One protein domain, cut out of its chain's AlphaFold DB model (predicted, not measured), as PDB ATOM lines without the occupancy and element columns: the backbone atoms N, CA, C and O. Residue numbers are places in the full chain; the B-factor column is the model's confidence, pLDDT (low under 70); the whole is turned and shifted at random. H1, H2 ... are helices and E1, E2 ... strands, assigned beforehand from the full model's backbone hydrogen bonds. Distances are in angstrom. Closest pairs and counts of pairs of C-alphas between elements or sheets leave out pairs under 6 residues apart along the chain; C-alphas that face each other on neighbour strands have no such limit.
ATOM      1  N   ALA A  19     230.820 249.904 317.234       88.06
ATOM      2  CA  ALA A  19     229.554 249.271 317.568       88.06
ATOM      3  C   ALA A  19     229.579 248.879 319.051       88.06
ATOM      4  O   ALA A  19     230.554 248.279 319.509       88.06
ATOM      5  N   LEU A  20     228.512 249.219 319.778       93.56
ATOM      6  CA  LEU A  20     228.340 248.849 321.181       93.56
ATOM      7  C   LEU A  20     228.477 247.330 321.322       93.56
ATOM      8  O   LEU A  20     227.870 246.586 320.557       93.56
ATOM      9  N   LYS A  21     229.250 246.852 322.293       96.12
ATOM     10  CA  LYS A  21     229.420 245.415 322.548       96.12
ATOM     11  C   LYS A  21     228.615 245.000 323.763       96.12
ATOM     12  O   LYS A  21     228.803 245.571 324.826       96.12
ATOM     13  N   CYS A  22     227.791 243.963 323.661       97.31
ATOM     14  CA  CYS A  22     226.991 243.466 324.788       97.31
ATOM     15  C   CYS A  22     227.260 241.987 325.065       97.31
ATOM     16  O   CYS A  22     227.590 241.222 324.158       97.31
ATOM     17  N   LYS A  23     227.103 241.569 326.324       96.75
ATOM     18  CA  LYS A  23     227.170 240.151 326.689       96.75
ATOM     19  C   LYS A  23     225.930 239.420 326.184       96.75
ATOM     20  O   LYS A  23     224.817 239.943 326.277       96.75
ATOM     21  N   THR A  24     226.128 238.194 325.709       94.88
ATOM     22  CA  THR A  24     225.051 237.266 325.343       94.88
ATOM     23  C   THR A  24     224.869 236.195 326.410       94.88
ATOM     24  O   THR A  24     225.785 235.904 327.184       94.88
ATOM     25  N   LEU A  25     223.699 235.550 326.415       92.12
ATOM     26  CA  LEU A  25     223.327 234.536 327.411       92.12
ATOM     27  C   LEU A  25     224.361 233.404 327.556       92.12
ATOM     28  O   LEU A  25     224.583 232.894 328.649       92.12
ATOM     29  N   ASN A  26     225.027 233.033 326.460       90.31
ATOM     30  CA  ASN A  26     225.995 231.934 326.432       90.31
ATOM     31  C   ASN A  26     227.432 232.375 326.776       90.31
ATOM     32  O   ASN A  26     228.382 231.642 326.503       90.31
ATOM     33  N   GLY A  27     227.610 233.577 327.338       89.69
ATOM     34  CA  GLY A  27     228.925 234.150 327.645       89.69
ATOM     35  C   GLY A  27     229.678 234.672 326.417       89.69
ATOM     36  O   GLY A  27     230.885 234.898 326.492       89.69
ATOM     37  N   GLY A  28     228.983 234.839 325.290       94.50
ATOM     38  CA  GLY A  28     229.520 235.471 324.090       94.50
ATOM     39  C   GLY A  28     229.428 236.994 324.149       94.50
ATOM     40  O   GLY A  28     228.929 237.576 325.115       94.50
ATOM     41  N   ILE A  29     229.907 237.628 323.084       96.06
ATOM     42  CA  ILE A  29     229.845 239.074 322.887       96.06
ATOM     43  C   ILE A  29     229.209 239.321 321.525       96.06
ATOM     44  O   ILE A  29     229.702 238.789 320.529       96.06
ATOM     45  N   ASP A  30     228.159 240.135 321.502       94.12
ATOM     46  CA  ASP A  30     227.546 240.631 320.273       94.12
ATOM     47  C   ASP A  30     227.979 242.073 320.017       94.12
ATOM     48  O   ASP A  30     228.065 242.879 320.945       94.12
ATOM     49  N   GLU A  31     228.224 242.393 318.748       94.81
ATOM     50  CA  GLU A  31     228.346 243.770 318.272       94.81
ATOM     51  C   GLU A  31     226.957 244.277 317.879       94.81
ATOM     52  O   GLU A  31     226.295 243.742 316.984       94.81
ATOM     53  N   CYS A  32     226.495 245.301 318.581       90.19
ATOM     54  CA  CYS A  32     225.160 245.843 318.453       90.19
ATOM     55  C   CYS A  32     225.099 246.905 317.363       90.19
ATOM     56  O   CYS A  32     225.878 247.855 317.329       90.19
ATOM     57  N   HIS A  33     224.073 246.790 316.526       87.31
ATOM     58  CA  HIS A  33     223.615 247.887 315.676       87.31
ATOM     59  C   HIS A  33     222.589 248.786 316.393       87.31
ATOM     60  O   HIS A  33     222.043 249.699 315.779       87.31
ATOM     61  N   THR A  34     222.289 248.482 317.658       88.00
ATOM     62  CA  THR A  34     221.308 249.161 318.509       88.00
ATOM     63  C   THR A  34     221.993 249.897 319.660       88.00
ATOM     64  O   THR A  34     223.212 249.837 319.817       88.00
ATOM     65  N   ASP A  35     221.194 250.601 320.459       90.75
ATOM     66  CA  ASP A  35     221.691 251.666 321.330       90.75
ATOM     67  C   ASP A  35     222.054 251.212 322.753       90.75
ATOM     68  O   ASP A  35     222.772 251.929 323.452       90.75
ATOM     69  N   VAL A  36     221.558 250.053 323.210       95.50
ATOM     70  CA  VAL A  36     221.731 249.591 324.598       95.50
ATOM     71  C   VAL A  36     221.992 248.095 324.713       95.50
ATOM     72  O   VAL A  36     221.513 247.283 323.921       95.50
ATOM     73  N   CYS A  37     222.691 247.730 325.778       97.19
ATOM     74  CA  CYS A  37     222.716 246.378 326.299       97.19
ATOM     75  C   CYS A  37     221.582 246.188 327.304       97.19
ATOM     76  O   CYS A  37     221.396 247.039 328.175       97.19
ATOM     77  N   ALA A  38     220.885 245.056 327.234       96.94
ATOM     78  CA  ALA A  38     219.856 244.673 328.193       96.94
ATOM     79  C   ALA A  38     220.202 243.360 328.903       96.94
ATOM     80  O   ALA A  38     220.827 242.462 328.327       96.94
ATOM     81  N   HIS A  39     219.767 243.249 330.152       96.69
ATOM     82  CA  HIS A  39     219.727 242.017 330.929       96.69
ATOM     83  C   HIS A  39     218.386 241.958 331.657       96.69
ATOM     84  O   HIS A  39     218.109 242.769 332.539       96.69
ATOM     85  N   TYR A  40     217.557 241.004 331.251       95.06
ATOM     86  CA  TYR A  40     216.244 240.725 331.804       95.06
ATOM     87  C   TYR A  40     216.239 239.342 332.446       95.06
ATOM     88  O   TYR A  40     216.734 238.378 331.852       95.06
ATOM     89  N   LYS A  41     215.671 239.233 333.645       94.12
ATOM     90  CA  LYS A  41     215.555 237.968 334.372       94.12
ATOM     91  C   LYS A  41     214.150 237.803 334.926       94.12
ATOM     92  O   LYS A  41     213.727 238.594 335.759       94.12
ATOM     93  N   PHE A  42     213.474 236.722 334.551       90.50
ATOM     94  CA  PHE A  42     212.136 236.405 335.044       90.50
ATOM     95  C   PHE A  42     211.976 234.899 335.235       90.50
ATOM     96  O   PHE A  42     212.322 234.124 334.355       90.50
ATOM     97  N   GLU A  43     211.513 234.476 336.415       91.44
ATOM     98  CA  GLU A  43     211.204 233.068 336.744       91.44
ATOM     99  C   GLU A  43     212.281 232.020 336.375       91.44
ATOM    100  O   GLU A  43     211.993 230.846 336.162       91.44
ATOM    101  N   GLY A  44     213.558 232.414 336.361       87.06
ATOM    102  CA  GLY A  44     214.675 231.526 336.013       87.06
ATOM    103  C   GLY A  44     215.057 231.542 334.532       87.06
ATOM    104  O   GLY A  44     216.088 230.972 334.177       87.06
ATOM    105  N   GLU A  45     214.304 232.251 333.698       91.00
ATOM    106  CA  GLU A  45     214.700 232.622 332.345       91.00
ATOM    107  C   GLU A  45     215.531 233.909 332.369       91.00
ATOM    108  O   GLU A  45     215.290 234.826 333.161       91.00
ATOM    109  N   VAL A  46     216.550 233.960 331.511       93.00
ATOM    110  CA  VAL A  46     217.422 235.124 331.346       93.00
ATOM    111  C   VAL A  46     217.480 235.469 329.869       93.00
ATOM    112  O   VAL A  46     217.816 234.625 329.037       93.00
ATOM    113  N   VAL A  47     217.193 236.726 329.555       91.12
ATOM    114  CA  VAL A  47     217.371 237.304 328.225       91.12
ATOM    115  C   VAL A  47     218.416 238.400 328.351       91.12
ATOM    116  O   VAL A  47     218.260 239.322 329.145       91.12
ATOM    117  N   MET A  48     219.505 238.310 327.592       94.25
ATOM    118  CA  MET A  48     220.532 239.351 327.591       94.25
ATOM    119  C   MET A  48     221.137 239.544 326.203       94.25
ATOM    120  O   MET A  48     221.344 238.564 325.482       94.25
ATOM    121  N   GLY A  49     221.411 240.795 325.838       94.81
ATOM    122  CA  GLY A  49     222.004 241.152 324.549       94.81
ATOM    123  C   GLY A  49     221.692 242.582 324.110       94.81
ATOM    124  O   GLY A  49     221.373 243.440 324.932       94.81
ATOM    125  N   CYS A  50     221.791 242.822 322.802       96.06
ATOM    126  CA  CYS A  50     221.552 244.115 322.157       96.06
ATOM    127  C   CYS A  50     220.060 244.450 322.065       96.06
ATOM    128  O   CYS A  50     219.290 243.686 321.478       96.06
ATOM    129  N   TRP A  51     219.653 245.591 322.610       95.69
ATOM    130  CA  TRP A  51     218.274 246.082 322.603       95.69
ATOM    131  C   TRP A  51     218.208 247.522 322.081       95.69
ATOM    132  O   TRP A  51     219.216 248.229 322.006       95.69
ATOM    133  N   ILE A  52     217.006 247.953 321.691       95.12
ATOM    134  CA  ILE A  52     216.719 249.343 321.316       95.12
ATOM    135  C   ILE A  52     216.331 250.104 322.585       95.12
ATOM    136  O   ILE A  52     215.585 249.576 323.413       95.12
ATOM    137  N   GLN A  53     216.790 251.353 322.726       95.00
ATOM    138  CA  GLN A  53     216.512 252.180 323.910       95.00
ATOM    139  C   GLN A  53     215.012 252.240 324.240       95.00
ATOM    140  O   GLN A  53     214.645 252.113 325.404       95.00
ATOM    141  N   SER A  54     214.142 252.401 323.236       95.94
ATOM    142  CA  SER A  54     212.695 252.520 323.455       95.94
ATOM    143  C   SER A  54     212.095 251.293 324.140       95.94
ATOM    144  O   SER A  54     211.300 251.457 325.055       95.94
ATOM    145  N   PHE A  55     212.523 250.082 323.772       94.75
ATOM    146  CA  PHE A  55     212.046 248.855 324.420       94.75
ATOM    147  C   PHE A  55     212.496 248.776 325.875       94.75
ATOM    148  O   PHE A  55     211.702 248.441 326.743       94.75
ATOM    149  N   CYS A  56     213.736 249.172 326.158       95.06
ATOM    150  CA  CYS A  56     214.212 249.261 327.533       95.06
ATOM    151  C   CYS A  56     213.385 250.230 328.385       95.06
ATOM    152  O   CYS A  56     213.057 249.899 329.519       95.06
ATOM    153  N   GLU A  57     213.042 251.412 327.869       95.38
ATOM    154  CA  GLU A  57     212.230 252.381 328.619       95.38
ATOM    155  C   GLU A  57     210.782 251.905 328.803       95.38
ATOM    156  O   GLU A  57     210.229 252.035 329.897       95.38
ATOM    157  N   GLU A  58     210.172 251.340 327.757       96.75
ATOM    158  CA  GLU A  58     208.798 250.824 327.788       96.75
ATOM    159  C   GLU A  58     208.658 249.659 328.777       96.75
ATOM    160  O   GLU A  58     207.811 249.716 329.676       96.75
ATOM    161  N   ASP A  59     209.527 248.651 328.683       95.38
ATOM    162  CA  ASP A  59     209.489 247.479 329.561       95.38
ATOM    163  C   ASP A  59     209.849 247.851 331.001       95.38
ATOM    164  O   ASP A  59     209.214 247.382 331.946       95.38
ATOM    165  N   LYS A  60     210.814 248.758 331.203       95.19
ATOM    166  CA  LYS A  60     211.160 249.240 332.546       95.19
ATOM    167  C   LYS A  60     210.009 250.012 333.183       95.19
ATOM    168  O   LYS A  60     209.771 249.856 334.378       95.19
ATOM    169  N   ALA A  61     209.280 250.821 332.415       96.69
ATOM    170  CA  ALA A  61     208.100 251.522 332.912       96.69
ATOM    171  C   ALA A  61     206.966 250.550 333.275       96.69
ATOM    172  O   ALA A  61     206.319 250.733 334.309       96.69
ATOM    173  N   ALA A  62     206.750 249.510 332.464       96.00
ATOM    174  CA  ALA A  62     205.777 248.459 332.753       96.00
ATOM    175  C   ALA A  62     206.135 247.698 334.040       96.00
ATOM    176  O   ALA A  62     205.313 247.596 334.947       96.00
ATOM    177  N   LEU A  63     207.389 247.262 334.171       95.75
ATOM    178  CA  LEU A  63     207.887 246.568 335.359       95.75
ATOM    179  C   LEU A  63     207.840 247.447 336.612       95.75
ATOM    180  O   LEU A  63     207.444 246.979 337.677       95.75
ATOM    181  N   ALA A  64     208.174 248.734 336.499       96.38
ATOM    182  CA  ALA A  64     208.071 249.680 337.608       96.38
ATOM    183  C   ALA A  64     206.625 249.850 338.097       96.38
ATOM    184  O   ALA A  64     206.395 249.963 339.302       96.38
ATOM    185  N   ALA A  65     205.638 249.830 337.193       97.06
ATOM    186  CA  ALA A  65     204.223 249.876 337.565       97.06
ATOM    187  C   ALA A  65     203.787 248.638 338.372       97.06
ATOM    188  O   ALA A  65     202.883 248.731 339.204       97.06
ATOM    189  N   GLU A  66     204.461 247.506 338.165       95.06
ATOM    190  CA  GLU A  66     204.269 246.250 338.898       95.06
ATOM    191  C   GLU A  66     205.232 246.093 340.093       95.06
ATOM    192  O   GLU A  66     205.208 245.072 340.780       95.06
ATOM    193  N   GLY A  67     206.074 247.097 340.367       94.44
ATOM    194  CA  GLY A  67     207.073 247.061 341.442       94.44
ATOM    195  C   GLY A  67     208.180 246.022 341.234       94.44
ATOM    196  O   GLY A  67     208.706 245.507 342.216       94.44
ATOM    197  N   SER A  68     208.482 245.693 339.978       94.94
ATOM    198  CA  SER A  68     209.436 244.658 339.555       94.94
ATOM    199  C   SER A  68     210.518 245.217 338.614       94.94
ATOM    200  O   SER A  68     211.013 244.523 337.724       94.94
ATOM    201  N   ASP A  69     210.861 246.504 338.739       91.62
ATOM    202  CA  ASP A  69     211.844 247.186 337.882       91.62
ATOM    203  C   ASP A  69     213.278 246.660 338.046       91.62
ATOM    204  O   ASP A  69     214.125 246.900 337.187       91.62
ATOM    205  N   ASP A  70     213.544 245.892 339.102       93.31
ATOM    206  CA  ASP A  70     214.803 245.187 339.338       93.31
ATOM    207  C   ASP A  70     215.025 243.998 338.388       93.31
ATOM    208  O   ASP A  70     216.154 243.516 338.257       93.31
ATOM    209  N   LEU A  71     213.978 243.543 337.693       95.62
ATOM    210  CA  LEU A  71     214.055 242.435 336.742       95.62
ATOM    211  C   LEU A  71     214.705 242.816 335.406       95.62
ATOM    212  O   LEU A  71     215.115 241.917 334.669       95.62
ATOM    213  N   LEU A  72     214.809 244.112 335.086       96.50
ATOM    214  CA  LEU A  72     215.374 244.616 333.832       96.50
ATOM    215  C   LEU A  72     216.466 245.662 334.081       96.50
ATOM    216  O   LEU A  72     216.234 246.724 334.657       96.50
ATOM    217  N   MET A  73     217.656 245.409 333.541       95.94
ATOM    218  CA  MET A  73     218.759 246.365 333.498       95.94
ATOM    219  C   MET A  73     219.086 246.728 332.052       95.94
ATOM    220  O   MET A  73     219.267 245.843 331.220       95.94
ATOM    221  N   CYS A  74     219.232 248.027 331.781       96.62
ATOM    222  CA  CYS A  74     219.658 248.547 330.485       96.62
ATOM    223  C   CYS A  74     220.779 249.574 330.640       96.62
ATOM    224  O   CYS A  74     220.755 250.386 331.569       96.62
ATOM    225  N   CYS A  75     221.763 249.545 329.742       95.94
ATOM    226  CA  CYS A  75     222.947 250.400 329.815       95.94
ATOM    227  C   CYS A  75     223.609 250.596 328.438       95.94
ATOM    228  O   CYS A  75     223.447 249.779 327.538       95.94
ATOM    229  N   THR A  76     224.350 251.693 328.266       94.06
ATOM    230  CA  THR A  76     224.927 252.143 326.977       94.06
ATOM    231  C   THR A  76     226.444 251.936 326.868       94.06
ATOM    232  O   THR A  76     227.079 252.466 325.961       94.06
TER     233      THR A  76
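AT A GLANCE: This is residues 19 to 76 of the 81 residues of a protein of Plethodon kentucki (Kentucky salamander) (UniProt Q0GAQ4). A small three-stranded sheet, E4 - E3 - E5, stands in the middle of a flat domain, with helix H1 packed over one face and the little hairpin of E1 and E2 on the other side, partly face to face with the sheet. H1 and the hairpin are set toward opposite ends of the longest axis. The printed part has 58 residues with five named strands and one named helix, in the order E1 E2 E3 E4 H1 E5; both sheets are antiparallel, and the class is mixed, helices and strands. The whole is compact, with a radius of gyration of the C-alphas of 11.3 A and spans of 32 by 24 by 11 A.

IN THESE COORDINATES: Find C-alpha 20 at (228.340, 248.849, 321.181), where E1 begins; it holds residues 20 to 23. E2 follows at residues 29 to 32. Next come E3, residues 36 to 42, 19.4 A long, and E4, residues 45 to 51, 17.0 A long. From C-alpha 53 at (216.512, 252.180, 323.910), H1 runs 18.5 A to residue 65. E5, residues 72 to 75, ends at C-alpha 75 at (222.947, 250.400, 329.815).

HOW THE PARTS SIT: Look first at E3, the inner strand. The hairpin of E3 and E4 is antiparallel at 167 degrees, with N 40 and O 47 2.8 A apart, within hydrogen-bond range. On its other side E5 is antiparallel too, with N 39 and O 73 at 2.8 A. This sheet is twisted, its C-alphas up to 4.0 A off the best plane. H1 is on it at a height over the sheet of 9.0 A and lies over E5; the closest C-alphas, of Cys 56 and Cys 74, are 6.2 A apart. On the local plane H1 and E5 stand at 33 degrees, only just slantwise. E4, H1 and E5 form a split strand-helix-strand unit, two strands running the same way with E3 between them, its crossover right-handed. In H1 every O i to N i+4 pair is within hydrogen-bond range. In the hairpin of E1 and E2, N 30 and O 22 are 2.9 A apart. The two sheets form a sandwich, two sheets face to face, their planes 21 degrees apart; the closest C-alphas of E1 and E3, Cys 22 and Cys 37, are 5.4 A apart. E1 and H1 are apart.

THE WHOLE: The two C-alphas farthest apart, those of Ala 19 and Glu 66, are 33.2 A apart. The printed part has no cut and no long link; H1 to E5 is short, the others tight. Mean pLDDT of the printed part is 94.1, and no printed residue is under 70.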